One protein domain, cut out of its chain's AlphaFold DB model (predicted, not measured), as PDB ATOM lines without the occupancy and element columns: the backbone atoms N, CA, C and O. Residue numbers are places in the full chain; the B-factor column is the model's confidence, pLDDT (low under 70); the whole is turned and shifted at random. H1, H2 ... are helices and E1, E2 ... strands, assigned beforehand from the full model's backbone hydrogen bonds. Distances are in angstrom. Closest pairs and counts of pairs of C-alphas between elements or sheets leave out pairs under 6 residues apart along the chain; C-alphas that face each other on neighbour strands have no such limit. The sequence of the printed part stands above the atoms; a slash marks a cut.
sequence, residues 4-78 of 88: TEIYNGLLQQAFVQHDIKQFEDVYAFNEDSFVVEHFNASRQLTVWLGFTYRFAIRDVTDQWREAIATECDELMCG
ATOM      1  N   THR A   4      62.221  14.038 244.717       93.56
ATOM      2  CA  THR A   4      60.815  13.643 244.839       93.56
ATOM      3  C   THR A   4      60.530  12.966 246.185       93.56
ATOM      4  O   THR A   4      59.491  13.213 246.794       93.56
ATOM      5  N   GLU A   5      61.456  12.157 246.713       93.44
ATOM      6  CA  GLU A   5      61.331  11.559 248.056       93.44
ATOM      7  C   GLU A   5      61.278  12.642 249.140       93.44
ATOM      8  O   GLU A   5      60.411  12.609 250.015       93.44
ATOM      9  N   ILE A   6      62.175  13.628 249.054       95.00
ATOM     10  CA  ILE A   6      62.236  14.747 249.999       95.00
ATOM     11  C   ILE A   6      60.954  15.572 249.927       95.00
ATOM     12  O   ILE A   6      60.340  15.836 250.957       95.00
ATOM     13  N   TYR A   7      60.529  15.934 248.718       96.50
ATOM     14  CA  TYR A   7      59.305  16.691 248.495       96.50
ATOM     15  C   TYR A   7      58.083  15.997 249.107       96.50
ATOM     16  O   TYR A   7      57.342  16.605 249.880       96.50
ATOM     17  N   ASN A   8      57.914  14.699 248.840       95.69
ATOM     18  CA  ASN A   8      56.822  13.909 249.408       95.69
ATOM     19  C   ASN A   8      56.902  13.830 250.941       95.69
ATOM     20  O   ASN A   8      55.872  13.907 251.610       95.69
ATOM     21  N   GLY A   9      58.110  13.710 251.499       95.62
ATOM     22  CA  GLY A   9      58.337  13.742 252.943       95.62
ATOM     23  C   GLY A   9      57.932  15.074 253.574       95.62
ATOM     24  O   GLY A   9      57.243  15.079 254.594       95.62
ATOM     25  N   LEU A  10      58.294  16.191 252.939       96.44
ATOM     26  CA  LEU A  10      57.936  17.544 253.372       96.44
ATOM     27  C   LEU A  10      56.426  17.790 253.291       96.44
ATOM     28  O   LEU A  10      55.846  18.313 254.238       96.44
ATOM     29  N   LEU A  11      55.764  17.362 252.214       96.31
ATOM     30  CA  LEU A  11      54.315  17.531 252.039       96.31
ATOM     31  C   LEU A  11      53.472  16.843 253.121       96.31
ATOM     32  O   LEU A  11      52.343  17.258 253.383       96.31
ATOM     33  N   GLN A  12      53.996  15.791 253.746       96.12
ATOM     34  CA  GLN A  12      53.318  15.074 254.829       96.12
ATOM     35  C   GLN A  12      53.366  15.841 256.161       96.12
ATOM     36  O   GLN A  12      52.661  15.479 257.102       96.12
ATOM     37  N   GLN A  13      54.185  16.893 256.262       96.75
ATOM     38  CA  GLN A  13      54.405  17.606 257.513       96.75
ATOM     39  C   GLN A  13      53.376  18.713 257.733       96.75
ATOM     40  O   GLN A  13      53.182  19.583 256.885       96.75
ATOM     41  N   ALA A  14      52.768  18.736 258.922       96.44
ATOM     42  CA  ALA A  14      51.755  19.731 259.273       96.44
ATOM     43  C   ALA A  14      52.283  21.177 259.205       96.44
ATOM     44  O   ALA A  14      51.564  22.067 258.753       96.44
ATOM     45  N   PHE A  15      53.539  21.414 259.604       94.69
ATOM     46  CA  PHE A  15      54.159  22.743 259.539       94.69
ATOM     47  C   PHE A  15      54.369  23.216 258.091       94.69
ATOM     48  O   PHE A  15      54.091  24.369 257.778       94.69
ATOM     49  N   VAL A  16      54.744  22.311 257.179       96.19
ATOM     50  CA  VAL A  16      54.860  22.627 255.746       96.19
ATOM     51  C   VAL A  16      53.484  22.922 255.157       96.19
ATOM     52  O   VAL A  16      53.313  23.932 254.486       96.19
ATOM     53  N   GLN A  17      52.477  22.090 255.440       96.69
ATOM     54  CA  GLN A  17      51.108  22.318 254.959       96.69
ATOM     55  C   GLN A  17      50.534  23.657 255.443       96.69
ATOM     56  O   GLN A  17      49.822  24.330 254.696       96.69
ATOM     57  N   HIS A  18      50.854  24.051 256.678       95.69
ATOM     58  CA  HIS A  18      50.477  25.351 257.216       95.69
ATOM     59  C   HIS A  18      51.094  26.499 256.408       95.69
ATOM     60  O   HIS A  18      50.361  27.389 255.979       95.69
ATOM     61  N   ASP A  19      52.404  26.461 256.150       94.44
ATOM     62  CA  ASP A  19      53.080  27.502 255.369       94.44
ATOM     63  C   ASP A  19      52.592  27.532 253.909       94.44
ATOM     64  O   ASP A  19      52.315  28.609 253.383       94.44
ATOM     65  N   ILE A  20      52.384  26.371 253.271       95.19
ATOM     66  CA  ILE A  20      51.806  26.288 251.915       95.19
ATOM     67  C   ILE A  20      50.482  27.041 251.856       95.19
ATOM     68  O   ILE A  20      50.282  27.867 250.972       95.19
ATOM     69  N   LYS A  21      49.590  26.776 252.813       95.31
ATOM     70  CA  LYS A  21      48.290  27.437 252.875       95.31
ATOM     71  C   LYS A  21      48.424  28.929 253.171       95.31
ATOM     72  O   LYS A  21      47.717  29.736 252.586       95.31
ATOM     73  N   GLN A  22      49.325  29.305 254.075       94.62
ATOM     74  CA  GLN A  22      49.558  30.705 254.430       94.62
ATOM     75  C   GLN A  22      50.017  31.544 253.225       94.62
ATOM     76  O   GLN A  22      49.695  32.731 253.155       94.62
ATOM     77  N   PHE A  23      50.765  30.947 252.298       92.38
ATOM     78  CA  PHE A  23      51.361  31.635 251.153       92.38
ATOM     79  C   PHE A  23      50.770  31.210 249.798       92.38
ATOM     80  O   PHE A  23      51.360  31.520 248.762       92.38
ATOM     81  N   GLU A  24      49.609  30.547 249.781       93.06
ATOM     82  CA  GLU A  24      49.043  29.924 248.571       93.06
ATOM     83  C   GLU A  24      48.793  30.914 247.420       93.06
ATOM     84  O   GLU A  24      48.973  30.569 246.254       93.06
ATOM     85  N   ASP A  25      48.474  32.170 247.743       93.12
ATOM     86  CA  ASP A  25      48.206  33.229 246.759       93.12
ATOM     87  C   ASP A  25      49.472  33.853 246.149       93.12
ATOM     88  O   ASP A  25      49.400  34.562 245.142       93.12
ATOM     89  N   VAL A  26      50.637  33.638 246.766       91.19
ATOM     90  CA  VAL A  26      51.893  34.314 246.393       91.19
ATOM     91  C   VAL A  26      52.998  33.351 245.980       91.19
ATOM     92  O   VAL A  26      53.931  33.759 245.288       91.19
ATOM     93  N   TYR A  27      52.915  32.087 246.393       87.69
ATOM     94  CA  TYR A  27      53.977  31.117 246.185       87.69
ATOM     95  C   TYR A  27      53.436  29.694 246.041       87.69
ATOM     96  O   TYR A  27      52.849  29.131 246.962       87.69
ATOM     97  N   ALA A  28      53.695  29.075 244.888       90.75
ATOM     98  CA  ALA A  28      53.378  27.673 244.662       90.75
ATOM     99  C   ALA A  28      54.502  26.784 245.209       90.75
ATOM    100  O   ALA A  28      55.625  26.834 244.707       90.75
ATOM    101  N   PHE A  29      54.189  25.944 246.195       94.75
ATOM    102  CA  PHE A  29      55.135  24.971 246.740       94.75
ATOM    103  C   PHE A  29      55.173  23.693 245.888       94.75
ATOM    104  O   PHE A  29      54.159  23.018 245.720       94.75
ATOM    105  N   ASN A  30      56.340  23.374 245.331       94.94
ATOM    106  CA  ASN A  30      56.610  22.230 244.462       94.94
ATOM    107  C   ASN A  30      58.056  21.720 244.663       94.94
ATOM    108  O   ASN A  30      58.767  22.174 245.559       94.94
ATOM    109  N   GLU A  31      58.507  20.768 243.843       94.25
ATOM    110  CA  GLU A  31      59.846  20.175 243.972       94.25
ATOM    111  C   GLU A  31      60.991  21.187 243.823       94.25
ATOM    112  O   GLU A  31      62.077  20.952 244.343       94.25
ATOM    113  N   ASP A  32      60.780  22.318 243.153       92.88
ATOM    114  CA  ASP A  32      61.773  23.384 242.990       92.88
ATOM    115  C   ASP A  32      61.685  24.470 244.065       92.88
ATOM    116  O   ASP A  32      62.508  25.384 244.091       92.88
ATOM    117  N   SER A  33      60.729  24.350 244.985       93.50
ATOM    118  CA  SER A  33      60.470  25.352 246.014       93.50
ATOM    119  C   SER A  33      61.366  25.257 247.239       93.50
ATOM    120  O   SER A  33      61.303  26.151 248.076       93.50
ATOM    121  N   PHE A  34      62.165  24.201 247.382       95.56
ATOM    122  CA  PHE A  34      63.033  23.989 248.537       95.56
ATOM    123  C   PHE A  34      64.470  23.692 248.108       95.56
ATOM    124  O   PHE A  34      64.738  23.246 246.988       95.56
ATOM    125  N   VAL A  35      65.403  23.902 249.031       95.38
ATOM    126  CA  VAL A  35      66.828  23.630 248.829       95.38
ATOM    127  C   VAL A  35      67.321  22.737 249.953       95.38
ATOM    128  O   VAL A  35      67.141  23.047 251.124       95.38
ATOM    129  N   VAL A  36      67.962  21.624 249.596       94.81
ATOM    130  CA  VAL A  36      68.718  20.812 250.556       94.81
ATOM    131  C   VAL A  36      70.035  21.529 250.819       94.81
ATOM    132  O   VAL A  36      70.875  21.609 249.923       94.81
ATOM    133  N   GLU A  37      70.209  22.068 252.019       92.88
ATOM    134  CA  GLU A  37      71.414  22.824 252.381       92.88
ATOM    135  C   GLU A  37      72.534  21.896 252.857       92.88
ATOM    136  O   GLU A  37      73.712  22.138 252.596       92.88
ATOM    137  N   HIS A  38      72.170  20.787 253.501       91.94
ATOM    138  CA  HIS A  38      73.123  19.812 254.005       91.94
ATOM    139  C   HIS A  38      72.589  18.389 253.901       91.94
ATOM    140  O   HIS A  38      71.399  18.146 254.082       91.94
ATOM    141  N   PHE A  39      73.491  17.440 253.656       90.81
ATOM    142  CA  PHE A  39      73.225  16.008 253.733       90.81
ATOM    143  C   PHE A  39      74.488  15.285 254.203       90.81
ATOM    144  O   PHE A  39      75.520  15.352 253.531       90.81
ATOM    145  N   ASN A  40      74.420  14.605 255.349       86.50
ATOM    146  CA  ASN A  40      75.579  13.935 255.940       86.50
ATOM    147  C   ASN A  40      75.571  12.409 255.731       86.50
ATOM    148  O   ASN A  40      74.601  11.815 255.259       86.50
ATOM    149  N   ALA A  41      76.676  11.755 256.103       85.44
ATOM    150  CA  ALA A  41      76.843  10.304 255.972       85.44
ATOM    151  C   ALA A  41      75.830   9.490 256.805       85.44
ATOM    152  O   ALA A  41      75.498   8.364 256.439       85.44
ATOM    153  N   SER A  42      75.296  10.077 257.879       85.06
ATOM    154  CA  SER A  42      74.241   9.503 258.725       85.06
ATOM    155  C   SER A  42      72.833   9.719 258.155       85.06
ATOM    156  O   SER A  42      71.851   9.473 258.849       85.06
ATOM    157  N   ARG A  43      72.728  10.173 256.897       85.25
ATOM    158  CA  ARG A  43      71.481  10.459 256.166       85.25
ATOM    159  C   ARG A  43      70.627  11.590 256.743       85.25
ATOM    160  O   ARG A  43      69.491  11.770 256.291       85.25
ATOM    161  N   GLN A  44      71.173  12.367 257.674       90.56
ATOM    162  CA  GLN A  44      70.519  13.575 258.153       90.56
ATOM    163  C   GLN A  44      70.630  14.659 257.092       90.56
ATOM    164  O   GLN A  44      71.625  14.724 256.363       90.56
ATOM    165  N   LEU A  45      69.626  15.521 257.028       93.19
ATOM    166  CA  LEU A  45      69.602  16.643 256.099       93.19
ATOM    167  C   LEU A  45      68.988  17.880 256.736       93.19
ATOM    168  O   LEU A  45      68.101  17.770 257.584       93.19
ATOM    169  N   THR A  46      69.423  19.039 256.255       94.81
ATOM    170  CA  THR A  46      68.757  20.326 256.466       94.81
ATOM    171  C   THR A  46      68.152  20.783 255.145       94.81
ATOM    172  O   THR A  46      68.747  20.611 254.074       94.81
ATOM    173  N   VAL A  47      66.950  21.342 255.206       96.44
ATOM    174  CA  VAL A  47      66.243  21.885 254.047       96.44
ATOM    175  C   VAL A  47      65.755  23.284 254.368       96.44
ATOM    176  O   VAL A  47      65.021  23.471 255.336       96.44
ATOM    177  N   TRP A  48      66.082  24.238 253.504       96.25
ATOM    178  CA  TRP A  48      65.376  25.507 253.432       96.25
ATOM    179  C   TRP A  48      64.096  25.331 252.607       96.25
ATOM    180  O   TRP A  48      64.144  24.870 251.466       96.25
ATOM    181  N   LEU A  49      62.945  25.699 253.174       94.94
ATOM    182  CA  LEU A  49      61.622  25.432 252.593       94.94
ATOM    183  C   LEU A  49      61.195  26.455 251.527       94.94
ATOM    184  O   LEU A  49      60.038  26.464 251.115       94.94
ATOM    185  N   GLY A  50      62.079  27.370 251.125       91.69
ATOM    186  CA  GLY A  50      61.752  28.455 250.191       91.69
ATOM    187  C   GLY A  50      60.946  29.600 250.803       91.69
ATOM    188  O   GLY A  50      60.871  30.681 250.224       91.69
ATOM    189  N   PHE A  51      60.381  29.405 251.996       89.62
ATOM    190  CA  PHE A  51      59.754  30.467 252.771       89.62
ATOM    191  C   PHE A  51      60.784  31.204 253.630       89.62
ATOM    192  O   PHE A  51      61.832  30.675 254.017       89.62
ATOM    193  N   THR A  52      60.482  32.463 253.941       87.69
ATOM    194  CA  THR A  52      61.380  33.324 254.717       87.69
ATOM    195  C   THR A  52      61.600  32.740 256.117       87.69
ATOM    196  O   THR A  52      60.653  32.618 256.887       87.69
ATOM    197  N   TYR A  53      62.851  32.387 256.430       88.25
ATOM    198  CA  TYR A  53      63.287  31.786 257.701       88.25
ATOM    199  C   TYR A  53      62.608  30.460 258.089       88.25
ATOM    200  O   TYR A  53      62.501  30.154 259.275       88.25
ATOM    201  N   ARG A  54      62.164  29.659 257.115       93.69
ATOM    202  CA  ARG A  54      61.558  28.345 257.371       93.69
ATOM    203  C   ARG A  54      62.481  27.217 256.947       93.69
ATOM    204  O   ARG A  54      62.861  27.130 255.776       93.69
ATOM    205  N   PHE A  55      62.792  26.338 257.892       96.00
ATOM    206  CA  PHE A  55      63.691  25.215 257.678       96.00
ATOM    207  C   PHE A  55      63.097  23.921 258.224       96.00
ATOM    208  O   PHE A  55      62.234  23.922 259.104       96.00
ATOM    209  N   ALA A  56      63.582  22.807 257.696       96.62
ATOM    210  CA  ALA A  56      63.258  21.478 258.175       96.62
ATOM    211  C   ALA A  56      64.524  20.639 258.320       96.62
ATOM    212  O   ALA A  56      65.461  20.750 257.526       96.62
ATOM    213  N   ILE A  57      64.522  19.758 259.315       95.69
ATOM    214  CA  ILE A  57      65.552  18.738 259.491       95.69
ATOM    215  C   ILE A  57      64.895  17.371 259.349       95.69
ATOM    216  O   ILE A  57      63.861  17.123 259.975       95.69
ATOM    217  N   ARG A  58      65.516  16.484 258.561       93.88
ATOM    218  CA  ARG A  58      65.274  15.039 258.670       93.88
ATOM    219  C   ARG A  58      66.403  14.426 259.480       93.88
ATOM    220  O   ARG A  58      67.574  14.589 259.124       93.88
ATOM    221  N   ASP A  59      66.062  13.752 260.568       90.69
ATOM    222  CA  ASP A  59      67.044  13.108 261.435       90.69
ATOM    223  C   ASP A  59      67.460  11.710 260.932       90.69
ATOM    224  O   ASP A  59      67.072  11.263 259.853       90.69
ATOM    225  N   VAL A  60      68.292  11.016 261.717       88.50
ATOM    226  CA  VAL A  60      68.813   9.672 261.396       88.50
ATOM    227  C   VAL A  60      67.733   8.585 261.369       88.50
ATOM    228  O   VAL A  60      67.990   7.485 260.887       88.50
ATOM    229  N   THR A  61      66.549   8.869 261.913       89.44
ATOM    230  CA  THR A  61      65.396   7.962 261.993       89.44
ATOM    231  C   THR A  61      64.339   8.259 260.927       89.44
ATOM    232  O   THR A  61      63.215   7.765 261.013       89.44
ATOM    233  N   ASP A  62      64.699   9.067 259.924       88.44
ATOM    234  CA  ASP A  62      63.817   9.567 258.868       88.44
ATOM    235  C   ASP A  62      62.623  10.397 259.395       88.44
ATOM    236  O   ASP A  62      61.649  10.622 258.674       88.44
ATOM    237  N   GLN A  63      62.704  10.905 260.633       92.25
ATOM    238  CA  GLN A  63      61.700  11.810 261.194       92.25
ATOM    239  C   GLN A  63      61.981  13.248 260.773       92.25
ATOM    240  O   GLN A  63      63.120  13.718 260.811       92.25
ATOM    241  N   TRP A  64      60.918  13.948 260.390       94.88
ATOM    242  CA  TRP A  64      60.959  15.348 259.995       94.88
ATOM    243  C   TRP A  64      60.514  16.243 261.140       94.88
ATOM    244  O   TRP A  64      59.552  15.943 261.847       94.88
ATOM    245  N   ARG A  65      61.173  17.390 261.273       94.88
ATOM    246  CA  ARG A  65      60.736  18.459 262.170       94.88
ATOM    247  C   ARG A  65      61.008  19.824 261.566       94.88
ATOM    248  O   ARG A  65      61.937  19.977 260.772       94.88
ATOM    249  N   GLU A  66      60.223  20.805 261.990       95.56
ATOM    250  CA  GLU A  66      60.554  22.210 261.778       95.56
ATOM    251  C   GLU A  66      61.848  22.540 262.539       95.56
ATOM    252  O   GLU A  66      62.122  21.985 263.614       95.56
ATOM    253  N   ALA A  67      62.664  23.403 261.945       93.81
ATOM    254  CA  ALA A  67      63.927  23.844 262.508       93.81
ATOM    255  C   ALA A  67      64.132  25.343 262.275       93.81
ATOM    256  O   ALA A  67      63.546  25.945 261.370       93.81
ATOM    257  N   ILE A  68      65.003  25.934 263.086       92.44
ATOM    258  CA  ILE A  68      65.534  27.281 262.853       92.44
ATOM    259  C   ILE A  68      66.924  27.212 262.212       92.44
ATOM    260  O   ILE A  68      67.617  26.204 262.331       92.44
ATOM    261  N   ALA A  69      67.361  28.313 261.593       91.12
ATOM    262  CA  ALA A  69      68.670  28.404 260.935       91.12
ATOM    263  C   ALA A  69      69.829  27.942 261.840       91.12
ATOM    264  O   ALA A  69      70.678  27.175 261.403       91.12
ATOM    265  N   THR A  70      69.811  28.320 263.124       91.88
ATOM    266  CA  THR A  70      70.840  27.914 264.093       91.88
ATOM    267  C   THR A  70      70.930  26.396 264.258       91.88
ATOM    268  O   THR A  70      72.024  25.859 264.333       91.88
ATOM    269  N   GLU A  71      69.804  25.680 264.276       91.12
ATOM    270  CA  GLU A  71      69.822  24.216 264.384       91.12
ATOM    271  C   GLU A  71      70.348  23.564 263.102       91.12
ATOM    272  O   GLU A  71      70.996  22.516 263.148       91.12
ATOM    273  N   CYS A  72      70.088  24.185 261.946       91.00
ATOM    274  CA  CYS A  72      70.676  23.760 260.684       91.00
ATOM    275  C   CYS A  72      72.199  23.940 260.705       91.00
ATOM    276  O   CYS A  72      72.917  23.003 260.355       91.00
ATOM    277  N   ASP A  73      72.691  25.084 261.187       91.94
ATOM    278  CA  ASP A  73      74.124  25.350 261.370       91.94
ATOM    279  C   ASP A  73      74.770  24.348 262.331       91.94
ATOM    280  O   ASP A  73      75.806  23.756 262.025       91.94
ATOM    281  N   GLU A  74      74.131  24.088 263.471       90.88
ATOM    282  CA  GLU A  74      74.600  23.103 264.443       90.88
ATOM    283  C   GLU A  74      74.685  21.696 263.833       90.88
ATOM    284  O   GLU A  74      75.651  20.968 264.092       90.88
ATOM    285  N   LEU A  75      73.718  21.304 262.994       87.81
ATOM    286  CA  LEU A  75      73.751  20.007 262.316       87.81
ATOM    287  C   LEU A  75      74.885  19.946 261.291       87.81
ATOM    288  O   LEU A  75      75.616  18.956 261.251       87.81
ATOM    289  N   MET A  76      75.058  21.010 260.502       87.75
ATOM    290  CA  MET A  76      76.144  21.139 259.525       87.75
ATOM    291  C   MET A  76      77.524  21.072 260.183       87.75
ATOM    292  O   MET A  76      78.448  20.468 259.634       87.75
ATOM    293  N   CYS A  77      77.663  21.655 261.373       89.25
ATOM    294  CA  CYS A  77      78.887  21.615 262.168       89.25
ATOM    295  C   CYS A  77      79.062  20.315 262.972       89.25
ATOM    296  O   CYS A  77      80.103  20.136 263.603       89.25
ATOM    297  N   GLY A  78      78.080  19.405 262.961       84.88
ATOM    298  CA  GLY A  78      78.128  18.147 263.711       84.88
ATOM    299  C   GLY A  78      78.018  18.318 265.228       84.88
ATOM    300  O   GLY A  78      78.483  17.456 265.973       84.88
TER     301      GLY A  78
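AT A GLANCE: This is residues 4 to 78 of the 88 residues of an uncharacterized protein of Shewanella sp. Iso12 (UniProt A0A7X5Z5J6). A small twisted sheet of four short antiparallel strands, E1 to E4, makes the core, with H3 packed over one of its faces. H1 and H2 meet at a corner, with the sheet between them and H3, and each grazes the sheet with part of its length. The printed part has 75 residues, with three named helices and four named strands in the order H1 H2 E1 E2 E3 E4 H3; the class is mixed, helices and strands. The whole is compact, with a radius of gyration of the C-alphas of 11.9 A, and elongated, spanning 37 by 23 by 19 A.

HOW THE PARTS SIT: Start at the sheet, where E1, residues 35 to 39, E2, residues 45 to 48, E3, residues 55 to 58, and E4, residues 64 to 67, stand in that order and form a meander, each strand the antiparallel neighbour of the one before. Look at the hairpin of E1 and E2 for N 37 and O 46, 2.9 A apart, within hydrogen-bond range. In the hairpin of E2 and E3 you will find N 47 and O 56 at 2.8 A, and in that of E3 and E4, N 65 and O 57 at 3.0 A. From edge strand E1 to edge strand E4 the strands' lines turn by 72 degrees. H3, residues 69 to 76, is on the sheet at a height of 8.6 A; its closest C-alphas to E2 are those of Cys 72 and Thr 46, 5.8 A apart. It lies only just over E2, with 5 of its 8 C-alphas falling there and 2 on E3, and only just along the strands, at 27 degrees to E2 on the local plane. H1, residues 4 to 11, only grazes the sheet, with residues 6 to 10. H2, residues 14 to 22, only grazes it too, with residues 14 to 16; the closest C-alphas of H2 and E4 are those of Phe 15 and Glu 66, 6.8 A apart. H1 and H2 are close but not clearly touching, the closest C-alphas being those of Leu 10 and Val 16, 6.4 A apart, and their lines are about perpendicular at 79 degrees. H3 is apart from both. In H1, H2 and H3 every O i to N i+4 pair is within hydrogen-bond range.

IN THESE COORDINATES: Find C-alpha 35 at (66.828, 23.630, 248.829); from there E1 runs 11.1 A to C-alpha 39. E2 covers 10.2 A, E3 10.3 A and E4 9.3 A. H1 begins at C-alpha 4, (60.815, 13.643, 244.839), and measures 10.5 A; H2 measures 12.2 A. H3 runs 10.5 A to C-alpha 76 at (76.144, 21.139, 259.525).

THE WHOLE: The two C-alphas farthest apart, those of Asp 25 and Ala 41, are 37.8 A from each other. Residues 23 to 34 make the long link from H2 to E1. The printed part has no cut. Its mean pLDDT is 92.7, and no printed residue is under 70.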